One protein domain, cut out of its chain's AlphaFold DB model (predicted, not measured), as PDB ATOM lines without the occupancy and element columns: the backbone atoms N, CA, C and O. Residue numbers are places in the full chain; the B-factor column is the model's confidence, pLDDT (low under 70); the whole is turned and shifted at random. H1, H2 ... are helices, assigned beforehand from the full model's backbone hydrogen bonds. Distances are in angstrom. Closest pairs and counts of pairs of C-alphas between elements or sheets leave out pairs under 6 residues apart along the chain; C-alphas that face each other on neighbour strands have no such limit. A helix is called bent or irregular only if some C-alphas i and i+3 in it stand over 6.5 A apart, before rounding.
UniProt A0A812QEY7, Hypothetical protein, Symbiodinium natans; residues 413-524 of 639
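This is residues 413 to 524 of the 639 residues of the protein "Hypothetical protein" of Symbiodinium natans (UniProt A0A812QEY7). The model is a compact cluster of crossed helices, with H3 in the core between H2 and H6. A kinked hairpin, H1 and H2, makes one side; the first residues of H4 meet the last residues of H3 at a corner, and short H5 and then residues 510 to 515 of H6 pack on H1. The printed part has 112 residues with six named helices, in order H1 to H6, and no named strand: the class is all helix. It is compact, with a radius of gyration of the C-alphas of 13.4 A, and spans 38 by 30 by 24 A.

Start at H1, residues 417 to 432, the hub, which touches the five other helices. Next comes H2, residues 436 to 456; the two form a helical hairpin, opposite ways at a shallow tilt of 32 degrees, and residues 436 to 444 of H2 alone touch H1, closest at the C-alphas of Cys 430 and Glu 437, 5.4 A. H3, residues 466 to 476, touches H2 at a steep tilt of 54 degrees, closest at the C-alphas of Ala 447 and Cys 474, 5.3 A. With Cys 417 alone, H1 only just touches H3, with 3 pairs of C-alphas within 8 A. H4, residues 490 to 500, is about perpendicular to H3 at 88 degrees; the closest C-alphas, Tyr 475 and Phe 491, are 5.3 A apart. H5, residues 503 to 508, touches residues 424 to 428 of H1 alone, closest at the C-alphas of Ala 425 and Met 508, 4.9 A. H6, residues 510 to 522, is about perpendicular to H3 at 80 degrees, closest at the C-alphas of His 468 and Gly 519, 4.3 A. H2 and H6 are apart. In H3, H4 and H5 every O i to N i+4 pair is within hydrogen-bond range; in H1 8 of 12 are, in H2 14 of 17, in H6 8 of 9.

Find C-alpha 417 at (209.754, 342.530, 218.919); from there H1 runs 20.3 A, with a kink of 47 degrees near residue 426. It is irregular, but only just: C-alphas 424 and 427 are 6.7 A apart. H2 runs 30.4 A from C-alpha 436 at (211.312, 339.770, 236.703), with a kink of 34 degrees near residue 443; it too is only just irregular, C-alphas 438 and 441 being 7.0 A apart. H3 measures 15.5 A, H4 15.6 A and H5 8.7 A. H6 runs 17.7 A to C-alpha 522 at (194.590, 342.206, 213.294).

The two C-alphas farthest apart, Ala 457 and Asn 502, are 39.2 A apart. The printed part has no cut. Look at residues 477 to 489 for the long link, H3 to H4. The mean pLDDT of the printed part is 97.3, and no printed residue is under 70.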
ATOM      1  N   ARG A 413     208.655 351.404 213.839       94.50
ATOM      2  CA  ARG A 413     209.431 350.179 214.061       94.50
ATOM      3  C   ARG A 413     210.881 350.354 213.590       94.50
ATOM      4  O   ARG A 413     211.142 350.554 212.407       94.50
ATOM      5  N   ARG A 414     211.826 350.222 214.521       97.31
ATOM      6  CA  ARG A 414     213.284 350.237 214.281       97.31
ATOM      7  C   ARG A 414     213.988 348.958 214.728       97.31
ATOM      8  O   ARG A 414     215.125 348.735 214.331       97.31
ATOM      9  N   LYS A 415     213.323 348.151 215.554       98.12
ATOM     10  CA  LYS A 415     213.827 346.891 216.104       98.12
ATOM     11  C   LYS A 415     212.807 345.773 215.880       98.12
ATOM     12  O   LYS A 415     211.656 346.018 215.503       98.12
ATOM     13  N   THR A 416     213.229 344.540 216.094       98.31
ATOM     14  CA  THR A 416     212.348 343.376 216.219       98.31
ATOM     15  C   THR A 416     211.607 343.396 217.561       98.31
ATOM     16  O   THR A 416     211.993 344.101 218.495       98.31
ATOM     17  N   CYS A 417     210.527 342.617 217.677       98.50
ATOM     18  CA  CYS A 417     209.754 342.530 218.919       98.50
ATOM     19  C   CYS A 417     210.606 342.045 220.111       98.50
ATOM     20  O   CYS A 417     210.504 342.598 221.205       98.50
ATOM     21  N   SER A 418     211.486 341.060 219.900       98.56
ATOM     22  CA  SER A 418     212.400 340.551 220.932       98.56
ATOM     23  C   SER A 418     213.442 341.591 221.352       98.56
ATOM     24  O   SER A 418     213.696 341.753 222.540       98.56
ATOM     25  N   GLU A 419     214.004 342.356 220.415       98.50
ATOM     26  CA  GLU A 419     214.929 343.446 220.748       98.50
ATOM     27  C   GLU A 419     214.256 344.531 221.597       98.50
ATOM     28  O   GLU A 419     214.851 344.985 222.574       98.50
ATOM     29  N   TYR A 420     213.008 344.912 221.292       98.56
ATOM     30  CA  TYR A 420     212.255 345.835 222.150       98.56
ATOM     31  C   TYR A 420     212.026 345.269 223.551       98.56
ATOM     32  O   TYR A 420     212.169 345.999 224.528       98.56
ATOM     33  N   LEU A 421     211.711 343.978 223.673       98.19
ATOM     34  CA  LEU A 421     211.552 343.332 224.976       98.19
ATOM     35  C   LEU A 421     212.854 343.331 225.788       98.19
ATOM     36  O   LEU A 421     212.869 343.749 226.945       98.19
ATOM     37  N   LEU A 422     213.951 342.880 225.179       98.50
ATOM     38  CA  LEU A 422     215.224 342.658 225.867       98.50
ATOM     39  C   LEU A 422     215.983 343.952 226.176       98.50
ATOM     40  O   LEU A 422     216.738 343.994 227.150       98.50
ATOM     41  N   GLN A 423     215.801 344.989 225.356       98.19
ATOM     42  CA  GLN A 423     216.517 346.258 225.491       98.19
ATOM     43  C   GLN A 423     215.642 347.332 226.142       98.19
ATOM     44  O   GLN A 423     216.042 347.908 227.152       98.19
ATOM     45  N   ASP A 424     214.447 347.574 225.600       98.06
ATOM     46  CA  ASP A 424     213.669 348.781 225.913       98.06
ATOM     47  C   ASP A 424     212.648 348.535 227.034       98.06
ATOM     48  O   ASP A 424     212.512 349.363 227.931       98.06
ATOM     49  N   ALA A 425     211.989 347.369 227.051       98.19
ATOM     50  CA  ALA A 425     211.032 347.005 228.100       98.19
ATOM     51  C   ALA A 425     211.721 346.537 229.393       98.19
ATOM     52  O   ALA A 425     211.163 346.667 230.485       98.19
ATOM     53  N   ARG A 426     212.948 346.010 229.292       98.38
ATOM     54  CA  ARG A 426     213.710 345.453 230.419       98.38
ATOM     55  C   ARG A 426     213.810 346.399 231.635       98.38
ATOM     56  O   ARG A 426     213.539 345.933 232.746       98.38
ATOM     57  N   PRO A 427     214.126 347.704 231.486       98.44
ATOM     58  CA  PRO A 427     214.121 348.650 232.602       98.44
ATOM     59  C   PRO A 427     212.754 348.799 233.286       98.44
ATOM     60  O   PRO A 427     212.705 348.897 234.512       98.44
ATOM     61  N   ALA A 428     211.645 348.769 232.537       98.19
ATOM     62  CA  ALA A 428     210.301 348.869 233.109       98.19
ATOM     63  C   ALA A 428     209.950 347.645 233.965       98.19
ATOM     64  O   ALA A 428     209.405 347.794 235.059       98.19
ATOM     65  N   PHE A 429     210.325 346.450 233.501       98.25
ATOM     66  CA  PHE A 429     210.158 345.205 234.254       98.25
ATOM     67  C   PHE A 429     210.967 345.232 235.554       98.25
ATOM     68  O   PHE A 429     210.405 345.022 236.629       98.25
ATOM     69  N   CYS A 430     212.247 345.610 235.477       98.00
ATOM     70  CA  CYS A 430     213.116 345.737 236.648       98.00
ATOM     71  C   CYS A 430     212.581 346.766 237.660       98.00
ATOM     72  O   CYS A 430     212.589 346.519 238.865       98.00
ATOM     73  N   ARG A 431     212.064 347.909 237.185       97.81
ATOM     74  CA  ARG A 431     211.507 348.964 238.046       97.81
ATOM     75  C   ARG A 431     210.212 348.540 238.734       97.81
ATOM     76  O   ARG A 431     210.014 348.868 239.901       97.81
ATOM     77  N   LEU A 432     209.314 347.859 238.024       97.31
ATOM     78  CA  LEU A 432     207.979 347.542 238.537       97.31
ATOM     79  C   LEU A 432     207.932 346.262 239.380       97.31
ATOM     80  O   LEU A 432     207.106 346.154 240.298       97.31
ATOM     81  N   GLN A 433     208.783 345.297 239.037       97.50
ATOM     82  CA  GLN A 433     208.946 344.025 239.724       97.50
ATOM     83  C   GLN A 433     210.417 343.579 239.609       97.50
ATOM     84  O   GLN A 433     210.757 342.822 238.695       97.50
ATOM     85  N   PRO A 434     211.301 344.037 240.516       97.50
ATOM     86  CA  PRO A 434     212.715 343.673 240.492       97.50
ATOM     87  C   PRO A 434     212.922 342.157 240.452       97.50
ATOM     88  O   PRO A 434     212.282 341.425 241.207       97.50
ATOM     89  N   GLY A 435     213.811 341.695 239.574       96.69
ATOM     90  CA  GLY A 435     214.084 340.278 239.345       96.69
ATOM     91  C   GLY A 435     213.245 339.663 238.224       96.69
ATOM     92  O   GLY A 435     213.664 338.656 237.661       96.69
ATOM     93  N   SER A 436     212.119 340.270 237.828       97.88
ATOM     94  CA  SER A 436     211.312 339.770 236.703       97.88
ATOM     95  C   SER A 436     212.037 339.876 235.357       97.88
ATOM     96  O   SER A 436     211.835 339.056 234.464       97.88
ATOM     97  N   GLU A 437     212.950 340.837 235.214       97.81
ATOM     98  CA  GLU A 437     213.665 341.101 233.970       97.81
ATOM     99  C   GLU A 437     214.608 339.966 233.547       97.81
ATOM    100  O   GLU A 437     214.935 339.844 232.365       97.81
ATOM    101  N   ARG A 438     215.026 339.107 234.490       97.81
ATOM    102  CA  ARG A 438     215.881 337.940 234.204       97.81
ATOM    103  C   ARG A 438     215.181 336.899 233.328       97.81
ATOM    104  O   ARG A 438     215.851 336.110 232.669       97.81
ATOM    105  N   TRP A 439     213.847 336.910 233.308       98.25
ATOM    106  CA  TRP A 439     213.035 335.964 232.548       98.25
ATOM    107  C   TRP A 439     212.839 336.375 231.087       98.25
ATOM    108  O   TRP A 439     212.475 335.530 230.277       98.25
ATOM    109  N   LEU A 440     213.117 337.631 230.716       98.25
ATOM    110  CA  LEU A 440     212.805 338.155 229.379       98.25
ATOM    111  C   LEU A 440     213.529 337.414 228.249       98.25
ATOM    112  O   LEU A 440     212.933 337.194 227.196       98.25
ATOM    113  N   GLN A 441     214.778 336.986 228.470       98.44
ATOM    114  CA  GLN A 441     215.503 336.171 227.488       98.44
ATOM    115  C   GLN A 441     214.807 334.828 227.274       98.44
ATOM    116  O   GLN A 441     214.490 334.476 226.143       98.44
ATOM    117  N   LYS A 442     214.472 334.132 228.366       98.31
ATOM    118  CA  LYS A 442     213.770 332.848 228.311       98.31
ATOM    119  C   LYS A 442     212.393 332.983 227.650       98.31
ATOM    120  O   LYS A 442     212.053 332.149 226.822       98.31
ATOM    121  N   VAL A 443     211.645 334.049 227.950       98.38
ATOM    122  CA  VAL A 443     210.371 334.364 227.275       98.38
ATOM    123  C   VAL A 443     210.576 334.487 225.765       98.38
ATOM    124  O   VAL A 443     209.809 333.906 225.006       98.38
ATOM    125  N   CYS A 444     211.605 335.212 225.315       98.56
ATOM    126  CA  CYS A 444     211.877 335.375 223.886       98.56
ATOM    127  C   CYS A 444     212.271 334.053 223.214       98.56
ATOM    128  O   CYS A 444     211.773 333.759 222.128       98.56
ATOM    129  N   ASP A 445     213.132 333.261 223.854       98.38
ATOM    130  CA  ASP A 445     213.619 331.992 223.306       98.38
ATOM    131  C   ASP A 445     212.471 330.978 223.155       98.38
ATOM    132  O   ASP A 445     212.267 330.411 222.079       98.38
ATOM    133  N   GLU A 446     211.666 330.797 224.208       98.25
ATOM    134  CA  GLU A 446     210.509 329.894 224.193       98.25
ATOM    135  C   GLU A 446     209.426 330.382 223.227       98.25
ATOM    136  O   GLU A 446     208.878 329.596 222.448       98.25
ATOM    137  N   ALA A 447     209.150 331.690 223.206       98.44
ATOM    138  CA  ALA A 447     208.149 332.245 222.307       98.44
ATOM    139  C   ALA A 447     208.546 332.082 220.842       98.44
ATOM    140  O   ALA A 447     207.681 331.802 220.012       98.44
ATOM    141  N   ALA A 448     209.832 332.211 220.505       98.56
ATOM    142  CA  ALA A 448     210.313 331.992 219.146       98.56
ATOM    143  C   ALA A 448     210.063 330.546 218.692       98.56
ATOM    144  O   ALA A 448     209.517 330.335 217.607       98.56
ATOM    145  N   MET A 449     210.382 329.561 219.543       98.38
ATOM    146  CA  MET A 449     210.151 328.142 219.249       98.38
ATOM    147  C   MET A 449     208.662 327.826 219.079       98.38
ATOM    148  O   MET A 449     208.269 327.200 218.089       98.38
ATOM    149  N   VAL A 450     207.817 328.287 220.008       97.94
ATOM    150  CA  VAL A 450     206.363 328.065 219.941       97.94
ATOM    151  C   VAL A 450     205.772 328.748 218.710       97.94
ATOM    152  O   VAL A 450     205.019 328.117 217.971       97.94
ATOM    153  N   THR A 451     206.159 329.993 218.423       98.44
ATOM    154  CA  THR A 451     205.687 330.727 217.239       98.44
ATOM    155  C   THR A 451     206.049 329.989 215.957       98.44
ATOM    156  O   THR A 451     205.178 329.742 215.127       98.44
ATOM    157  N   GLN A 452     207.310 329.579 215.802       98.50
ATOM    158  CA  GLN A 452     207.754 328.835 214.624       98.50
ATOM    159  C   GLN A 452     206.969 327.528 214.451       98.50
ATOM    160  O   GLN A 452     206.549 327.212 213.339       98.50
ATOM    161  N   SER A 453     206.737 326.798 215.545       98.00
ATOM    162  CA  SER A 453     205.949 325.563 215.542       98.00
ATOM    163  C   SER A 453     204.502 325.804 215.087       98.00
ATOM    164  O   SER A 453     204.021 325.134 214.175       98.00
ATOM    165  N   LYS A 454     203.824 326.814 215.652       97.75
ATOM    166  CA  LYS A 454     202.436 327.170 215.305       97.75
ATOM    167  C   LYS A 454     202.296 327.585 213.841       97.75
ATOM    168  O   LYS A 454     201.425 327.071 213.141       97.75
ATOM    169  N   LEU A 455     203.178 328.464 213.364       98.06
ATOM    170  CA  LEU A 455     203.161 328.915 211.971       98.06
ATOM    171  C   LEU A 455     203.484 327.763 211.004       98.06
ATOM    172  O   LEU A 455     202.835 327.627 209.970       98.06
ATOM    173  N   GLY A 456     204.429 326.885 211.358       98.19
ATOM    174  CA  GLY A 456     204.745 325.679 210.582       98.19
ATOM    175  C   GLY A 456     203.596 324.665 210.521       98.19
ATOM    176  O   GLY A 456     203.468 323.948 209.531       98.19
ATOM    177  N   ALA A 457     202.732 324.642 211.539       97.75
ATOM    178  CA  ALA A 457     201.506 323.846 211.570       97.75
ATOM    179  C   ALA A 457     200.331 324.483 210.796       97.75
ATOM    180  O   ALA A 457     199.242 323.914 210.766       97.75
ATOM    181  N   GLY A 458     200.535 325.646 210.167       98.00
ATOM    182  CA  GLY A 458     199.529 326.325 209.350       98.00
ATOM    183  C   GLY A 458     198.652 327.330 210.099       98.00
ATOM    184  O   GLY A 458     197.699 327.835 209.511       98.00
ATOM    185  N   VAL A 459     198.956 327.655 211.364       97.88
ATOM    186  CA  VAL A 459     198.290 328.773 212.053       97.88
ATOM    187  C   VAL A 459     198.675 330.075 211.351       97.88
ATOM    188  O   VAL A 459     199.858 330.364 211.176       97.88
ATOM    189  N   GLN A 460     197.687 330.873 210.947       98.00
ATOM    190  CA  GLN A 460     197.937 332.146 210.277       98.00
ATOM    191  C   GLN A 460     198.424 333.199 211.283       98.00
ATOM    192  O   GLN A 460     197.833 333.388 212.348       98.00
ATOM    193  N   ALA A 461     199.495 333.910 210.937       98.38
ATOM    194  CA  ALA A 461     199.955 335.041 211.731       98.38
ATOM    195  C   ALA A 461     198.949 336.209 211.632       98.38
ATOM    196  O   ALA A 461     198.482 336.509 210.531       98.38
ATOM    197  N   PRO A 462     198.623 336.914 212.731       98.12
ATOM    198  CA  PRO A 462     197.703 338.047 212.675       98.12
ATOM    199  C   PRO A 462     198.204 339.158 211.751       98.12
ATOM    200  O   PRO A 462     199.302 339.688 211.936       98.12
ATOM    201  N   GLY A 463     197.383 339.530 210.767       97.44
ATOM    202  CA  GLY A 463     197.756 340.528 209.760       97.44
ATOM    203  C   GLY A 463     198.940 340.098 208.895       97.44
ATOM    204  O   GLY A 463     199.672 340.957 208.414       97.44
ATOM    205  N   ASP A 464     199.157 338.787 208.762       97.88
ATOM    206  CA  ASP A 464     200.246 338.170 208.004       97.88
ATOM    207  C   ASP A 464     201.663 338.582 208.468       97.88
ATOM    208  O   ASP A 464     202.631 338.433 207.724       97.88
ATOM    209  N   ASP A 465     201.816 339.054 209.718       97.88
ATOM    210  CA  ASP A 465     203.116 339.386 210.323       97.88
ATOM    211  C   ASP A 465     203.487 338.386 211.442       97.88
ATOM    212  O   ASP A 465     202.889 338.406 212.526       97.88
ATOM    213  N   PRO A 466     204.510 337.532 211.248       98.31
ATOM    214  CA  PRO A 466     205.012 336.626 212.283       98.31
ATOM    215  C   PRO A 466     205.403 337.315 213.601       98.31
ATOM    216  O   PRO A 466     205.340 336.686 214.657       98.31
ATOM    217  N   ALA A 467     205.780 338.598 213.576       98.44
ATOM    218  CA  ALA A 467     206.111 339.349 214.785       98.44
ATOM    219  C   ALA A 467     204.882 339.602 215.678       98.44
ATOM    220  O   ALA A 467     205.022 339.659 216.901       98.44
ATOM    221  N   HIS A 468     203.682 339.702 215.098       98.38
ATOM    222  CA  HIS A 468     202.432 339.775 215.856       98.38
ATOM    223  C   HIS A 468     202.125 338.457 216.568       98.38
ATOM    224  O   HIS A 468     201.781 338.460 217.751       98.38
ATOM    225  N   ALA A 469     202.291 337.329 215.868       98.56
ATOM    226  CA  ALA A 469     202.142 336.003 216.463       98.56
ATOM    227  C   ALA A 469     203.136 335.816 217.620       98.56
ATOM    228  O   ALA A 469     202.728 335.453 218.721       98.56
ATOM    229  N   PHE A 470     204.405 336.176 217.404       98.69
ATOM    230  CA  PHE A 470     205.445 336.145 218.432       98.69
ATOM    231  C   PHE A 470     205.072 336.946 219.682       98.69
ATOM    232  O   PHE A 470     205.168 336.430 220.793       98.69
ATOM    233  N   ALA A 471     204.603 338.185 219.517       98.62
ATOM    234  CA  ALA A 471     204.225 339.027 220.646       98.62
ATOM    235  C   ALA A 471     203.058 338.430 221.456       98.62
ATOM    236  O   ALA A 471     203.078 338.471 222.686       98.62
ATOM    237  N   ILE A 472     202.059 337.844 220.786       98.69
ATOM    238  CA  ILE A 472     200.944 337.162 221.460       98.69
ATOM    239  C   ILE A 472     201.445 335.928 222.216       98.69
ATOM    240  O   ILE A 472     201.097 335.754 223.381       98.69
ATOM    241  N   VAL A 473     202.317 335.122 221.606       98.56
ATOM    242  CA  VAL A 473     202.919 333.957 222.268       98.56
ATOM    243  C   VAL A 473     203.686 334.379 223.526       98.56
ATOM    244  O   VAL A 473     203.460 333.783 224.579       98.56
ATOM    245  N   CYS A 474     204.516 335.432 223.463       98.56
ATOM    246  CA  CYS A 474     205.215 335.978 224.636       98.56
ATOM    247  C   CYS A 474     204.257 336.293 225.790       98.56
ATOM    248  O   CYS A 474     204.562 335.986 226.941       98.56
ATOM    249  N   TYR A 475     203.101 336.891 225.489       98.62
ATOM    250  CA  TYR A 475     202.091 337.216 226.493       98.62
ATOM    251  C   TYR A 475     201.480 335.967 227.148       98.62
ATOM    252  O   TYR A 475     201.165 336.003 228.331       98.62
ATOM    253  N   THR A 476     201.333 334.865 226.413       97.88
ATOM    254  CA  THR A 476     200.692 333.632 226.917       97.88
ATOM    255  C   THR A 476     201.633 332.661 227.628       97.88
ATOM    256  O   THR A 476     201.181 331.658 228.171       97.88
ATOM    257  N   LEU A 477     202.945 332.914 227.622       97.25
ATOM    258  CA  LEU A 477     203.899 332.040 228.302       97.25
ATOM    259  C   LEU A 477     203.761 332.162 229.822       97.25
ATOM    260  O   LEU A 477     204.038 333.216 230.400       97.25
ATOM    261  N   ASP A 478     203.407 331.051 230.467       96.69
ATOM    262  CA  ASP A 478     203.520 330.922 231.916       96.69
ATOM    263  C   ASP A 478     204.958 330.560 232.287       96.69
ATOM    264  O   ASP A 478     205.469 329.491 231.953       96.69
ATOM    265  N   MET A 479     205.626 331.480 232.967       96.88
ATOM    266  CA  MET A 479     206.992 331.331 233.444       96.88
ATOM    267  C   MET A 479     207.081 330.569 234.772       96.88
ATOM    268  O   MET A 479     208.191 330.217 235.179       96.88
ATOM    269  N   ASP A 480     205.955 330.260 235.426       96.25
ATOM    270  CA  ASP A 480     205.934 329.436 236.645       96.25
ATOM    271  C   ASP A 480     206.498 328.030 236.375       96.25
ATOM    272  O   ASP A 480     207.277 327.495 237.162       96.25
ATOM    273  N   GLN A 481     206.263 327.483 235.174       96.06
ATOM    274  CA  GLN A 481     206.860 326.207 234.742       96.06
ATOM    275  C   GLN A 481     208.401 326.234 234.679       96.06
ATOM    276  O   GLN A 481     209.042 325.184 234.648       96.06
ATOM    277  N   PHE A 482     209.002 327.428 234.665       96.31
ATOM    278  CA  PHE A 482     210.449 327.643 234.705       96.31
ATOM    279  C   PHE A 482     210.937 328.166 236.067       96.31
ATOM    280  O   PHE A 482     212.118 328.484 236.207       96.31
ATOM    281  N   GLY A 483     210.059 328.235 237.074       97.44
ATOM    282  CA  GLY A 483     210.378 328.664 238.435       97.44
ATOM    283  C   GLY A 483     210.245 330.167 238.691       97.44
ATOM    284  O   GLY A 483     210.769 330.652 239.696       97.44
ATOM    285  N   ALA A 484     209.585 330.923 237.807       97.12
ATOM    286  CA  ALA A 484     209.258 332.320 238.082       97.12
ATOM    287  C   ALA A 484     208.154 332.412 239.138       97.12
ATOM    288  O   ALA A 484     207.153 331.706 239.070       97.12
ATOM    289  N   ALA A 485     208.281 333.330 240.096       97.00
ATOM    290  CA  ALA A 485     207.171 333.583 241.012       97.00
ATOM    291  C   ALA A 485     205.962 334.158 240.246       97.00
ATOM    292  O   ALA A 485     206.127 334.889 239.271       97.00
ATOM    293  N   LYS A 486     204.735 333.941 240.740       93.69
ATOM    294  CA  LYS A 486     203.495 334.439 240.101       93.69
ATOM    295  C   LYS A 486     203.522 335.938 239.751       93.69
ATOM    296  O   LYS A 486     202.928 336.345 238.759       93.69
ATOM    297  N   GLY A 487     204.192 336.765 240.557       95.38
ATOM    298  CA  GLY A 487     204.353 338.201 240.290       95.38
ATOM    299  C   GLY A 487     205.434 338.545 239.261       95.38
ATOM    300  O   GLY A 487     205.402 339.637 238.709       95.38
ATOM    301  N   GLU A 488     206.372 337.632 238.997       97.06
ATOM    302  CA  GLU A 488     207.441 337.768 237.996       97.06
ATOM    303  C   GLU A 488     207.004 337.320 236.594       97.06
ATOM    304  O   GLU A 488     207.727 337.559 235.627       97.06
ATOM    305  N   ASN A 489     205.833 336.685 236.478       97.56
ATOM    306  CA  ASN A 489     205.265 336.242 235.210       97.56
ATOM    307  C   ASN A 489     205.129 337.411 234.221       97.56
ATOM    308  O   ASN A 489     204.664 338.497 234.586       97.56
ATOM    309  N   PHE A 490     205.493 337.188 232.955       98.12
ATOM    310  CA  PHE A 490     205.603 338.260 231.962       98.12
ATOM    311  C   PHE A 490     204.291 339.043 231.788       98.12
ATOM    312  O   PHE A 490     204.276 340.274 231.894       98.12
ATOM    313  N   PHE A 491     203.170 338.337 231.608       97.44
ATOM    314  CA  PHE A 491     201.850 338.956 231.474       97.44
ATOM    315  C   PHE A 491     201.416 339.719 232.731       97.44
ATOM    316  O   PHE A 491     200.683 340.704 232.628       97.44
ATOM    317  N   ALA A 492     201.850 339.286 233.920       97.31
ATOM    318  CA  ALA A 492     201.494 339.927 235.180       97.31
ATOM    319  C   ALA A 492     202.189 341.288 235.303       97.31
ATOM    320  O   ALA A 492     201.535 342.296 235.581       97.31
ATOM    321  N   VAL A 493     203.496 341.335 235.022       98.31
ATOM    322  CA  VAL A 493     204.278 342.579 235.045       98.31
ATOM    323  C   VAL A 493     203.821 343.524 233.936       98.31
ATOM    324  O   VAL A 493     203.561 344.695 234.211       98.31
ATOM    325  N   TYR A 494     203.633 343.025 232.712       98.25
ATOM    326  CA  TYR A 494     203.158 343.844 231.596       98.25
ATOM    327  C   TYR A 494     201.773 344.453 231.868       98.25
ATOM    328  O   TYR A 494     201.584 345.656 231.693       98.25
ATOM    329  N   ASN A 495     200.814 343.677 232.388       97.56
ATOM    330  CA  ASN A 495     199.509 344.227 232.764       97.56
ATOM    331  C   ASN A 495     199.603 345.268 233.873       97.56
ATOM    332  O   ASN A 495     198.895 346.272 233.814       97.56
ATOM    333  N   LYS A 496     200.487 345.072 234.852       97.00
ATOM    334  CA  LYS A 496     200.717 346.066 235.901       97.00
ATOM    335  C   LYS A 496     201.280 347.367 235.307       97.00
ATOM    336  O   LYS A 496     200.802 348.431 235.679       97.00
ATOM    337  N   ILE A 497     202.181 347.311 234.315       96.62
ATOM    338  CA  ILE A 497     202.650 348.506 233.576       96.62
ATOM    339  C   ILE A 497     201.466 349.250 232.936       96.62
ATOM    340  O   ILE A 497     201.322 350.461 233.113       96.62
ATOM    341  N   LEU A 498     200.582 348.525 232.239       95.31
ATOM    342  CA  LEU A 498     199.393 349.114 231.611       95.31
ATOM    343  C   LEU A 498     198.407 349.699 232.635       95.31
ATOM    344  O   LEU A 498     197.724 350.682 232.341       95.31
ATOM    345  N   GLN A 499     198.310 349.105 233.824       94.69
ATOM    346  CA  GLN A 499     197.407 349.538 234.890       94.69
ATOM    347  C   GLN A 499     197.912 350.779 235.633       94.69
ATOM    348  O   GLN A 499     197.101 351.650 235.934       94.69
ATOM    349  N   GLU A 500     199.220 350.888 235.884       94.12
ATOM    350  CA  GLU A 500     199.833 352.034 236.582       94.12
ATOM    351  C   GLU A 500     199.730 353.338 235.779       94.12
ATOM    352  O   GLU A 500     199.805 354.424 236.349       94.12
ATOM    353  N   ARG A 501     199.567 353.251 234.449       90.94
ATOM    354  CA  ARG A 501     199.446 354.413 233.543       90.94
ATOM    355  C   ARG A 501     200.578 355.433 233.686       90.94
ATOM    356  O   ARG A 501     200.425 356.600 233.336       90.94
ATOM    357  N   ASN A 502     201.733 354.972 234.150       93.06
ATOM    358  CA  ASN A 502     202.941 355.769 234.223       93.06
ATOM    359  C   ASN A 502     203.520 355.933 232.812       93.06
ATOM    360  O   ASN A 502     203.856 354.949 232.156       93.06
ATOM    361  N   SER A 503     203.624 357.176 232.349       92.25
ATOM    362  CA  SER A 503     204.073 357.524 230.998       92.25
ATOM    363  C   SER A 503     205.475 357.002 230.680       92.25
ATOM    364  O   SER A 503     205.666 356.448 229.602       92.25
ATOM    365  N   GLU A 504     206.414 357.091 231.624       94.25
ATOM    366  CA  GLU A 504     207.777 356.566 231.458       94.25
ATOM    367  C   GLU A 504     207.777 355.041 231.281       94.25
ATOM    368  O   GLU A 504     208.443 354.517 230.390       94.25
ATOM    369  N   LEU A 505     207.007 354.310 232.102       95.94
ATOM    370  CA  LEU A 505     206.896 352.852 231.973       95.94
ATOM    371  C   LEU A 505     206.240 352.455 230.648       95.94
ATOM    372  O   LEU A 505     206.679 351.495 230.017       95.94
ATOM    373  N   LEU A 506     205.205 353.188 230.227       95.00
ATOM    374  CA  LEU A 506     204.537 352.964 228.946       95.00
ATOM    375  C   LEU A 506     205.501 353.188 227.775       95.00
ATOM    376  O   LEU A 506     205.536 352.363 226.867       95.00
ATOM    377  N   GLU A 507     206.328 354.235 227.821       93.81
ATOM    378  CA  GLU A 507     207.348 354.528 226.803       93.81
ATOM    379  C   GLU A 507     208.396 353.433 226.680       93.81
ATOM    380  O   GLU A 507     208.694 352.991 225.571       93.81
ATOM    381  N   MET A 508     208.862 352.903 227.806       96.62
ATOM    382  CA  MET A 508     209.777 351.763 227.820       96.62
ATOM    383  C   MET A 508     209.168 350.515 227.156       96.62
ATOM    384  O   MET A 508     209.870 349.774 226.471       96.62
ATOM    385  N   VAL A 509     207.858 350.281 227.293       97.25
ATOM    386  CA  VAL A 509     207.188 349.122 226.670       97.25
ATOM    387  C   VAL A 509     206.527 349.423 225.322       97.25
ATOM    388  O   VAL A 509     205.852 348.545 224.778       97.25
ATOM    389  N   ALA A 510     206.714 350.619 224.753       95.94
ATOM    390  CA  ALA A 510     206.035 351.065 223.532       95.94
ATOM    391  C   ALA A 510     206.232 350.089 222.366       95.94
ATOM    392  O   ALA A 510     205.275 349.701 221.699       95.94
ATOM    393  N   GLY A 511     207.479 349.658 222.154       96.94
ATOM    394  CA  GLY A 511     207.839 348.810 221.023       96.94
ATOM    395  C   GLY A 511     207.250 347.412 221.099       96.94
ATOM    396  O   GLY A 511     206.711 346.930 220.108       96.94
ATOM    397  N   TYR A 512     207.256 346.786 222.278       98.00
ATOM    398  CA  TYR A 512     206.536 345.526 222.476       98.00
ATOM    399  C   TYR A 512     205.021 345.722 222.317       98.00
ATOM    400  O   TYR A 512     204.359 344.954 221.618       98.00
ATOM    401  N   SER A 513     204.481 346.793 222.909       96.94
ATOM    402  CA  SER A 513     203.050 347.111 222.861       96.94
ATOM    403  C   SER A 513     202.557 347.318 221.429       96.94
ATOM    404  O   SER A 513     201.437 346.924 221.118       96.94
ATOM    405  N   HIS A 514     203.384 347.890 220.549       95.81
ATOM    406  CA  HIS A 514     203.087 348.050 219.127       95.81
ATOM    407  C   HIS A 514     202.814 346.702 218.448       95.81
ATOM    408  O   HIS A 514     201.753 346.534 217.852       95.81
ATOM    409  N   PHE A 515     203.712 345.720 218.593       97.38
ATOM    410  CA  PHE A 515     203.516 344.390 218.002       97.38
ATOM    411  C   PHE A 515     202.361 343.629 218.650       97.38
ATOM    412  O   PHE A 515     201.553 343.018 217.958       97.38
ATOM    413  N   PHE A 516     202.266 343.673 219.979       97.88
ATOM    414  CA  PHE A 516     201.241 342.933 220.702       97.88
ATOM    415  C   PHE A 516     199.834 343.469 220.407       97.88
ATOM    416  O   PHE A 516     198.957 342.715 219.991       97.88
ATOM    417  N   LEU A 517     199.611 344.780 220.553       96.25
ATOM    418  CA  LEU A 517     198.309 345.387 220.268       96.25
ATOM    419  C   LEU A 517     197.998 345.383 218.767       96.25
ATOM    420  O   LEU A 517     196.843 345.167 218.407       96.25
ATOM    421  N   GLY A 518     199.001 345.563 217.900       95.75
ATOM    422  CA  GLY A 518     198.858 345.400 216.451       95.75
ATOM    423  C   GLY A 518     198.362 344.002 216.084       95.75
ATOM    424  O   GLY A 518     197.375 343.869 215.360       95.75
ATOM    425  N   GLY A 519     198.955 342.968 216.685       97.25
ATOM    426  CA  GLY A 519     198.531 341.582 216.514       97.25
ATOM    427  C   GLY A 519     197.105 341.324 216.985       97.25
ATOM    428  O   GLY A 519     196.308 340.751 216.245       97.25
ATOM    429  N   LEU A 520     196.738 341.806 218.175       97.12
ATOM    430  CA  LEU A 520     195.367 341.655 218.671       97.12
ATOM    431  C   LEU A 520     194.343 342.407 217.813       97.12
ATOM    432  O   LEU A 520     193.235 341.918 217.608       97.12
ATOM    433  N   HIS A 521     194.690 343.582 217.288       95.62
ATOM    434  CA  HIS A 521     193.806 344.332 216.395       95.62
ATOM    435  C   HIS A 521     193.632 343.668 215.027       95.62
ATOM    436  O   HIS A 521     192.557 343.802 214.443       95.62
ATOM    437  N   ALA A 522     194.649 342.953 214.545       96.94
ATOM    438  CA  ALA A 522     194.590 342.206 213.294       96.94
ATOM    439  C   ALA A 522     193.779 340.901 213.399       96.94
ATOM    440  O   ALA A 522     193.365 340.355 212.378       96.94
ATOM    441  N   LEU A 523     193.518 340.408 214.615       97.81
ATOM    442  CA  LEU A 523     192.594 339.299 214.840       97.81
ATOM    443  C   LEU A 523     191.133 339.762 214.683       97.81
ATOM    444  O   LEU A 523     190.781 340.865 215.127       97.81
ATOM    445  N   PRO A 524     190.249 338.924 214.110       97.50
ATOM    446  CA  PRO A 524     188.829 339.237 214.048       97.50
ATOM    447  C   PRO A 524     188.227 339.300 215.465       97.50
ATOM    448  O   PRO A 524     188.608 338.510 216.337       97.50
TER     449      PRO A 524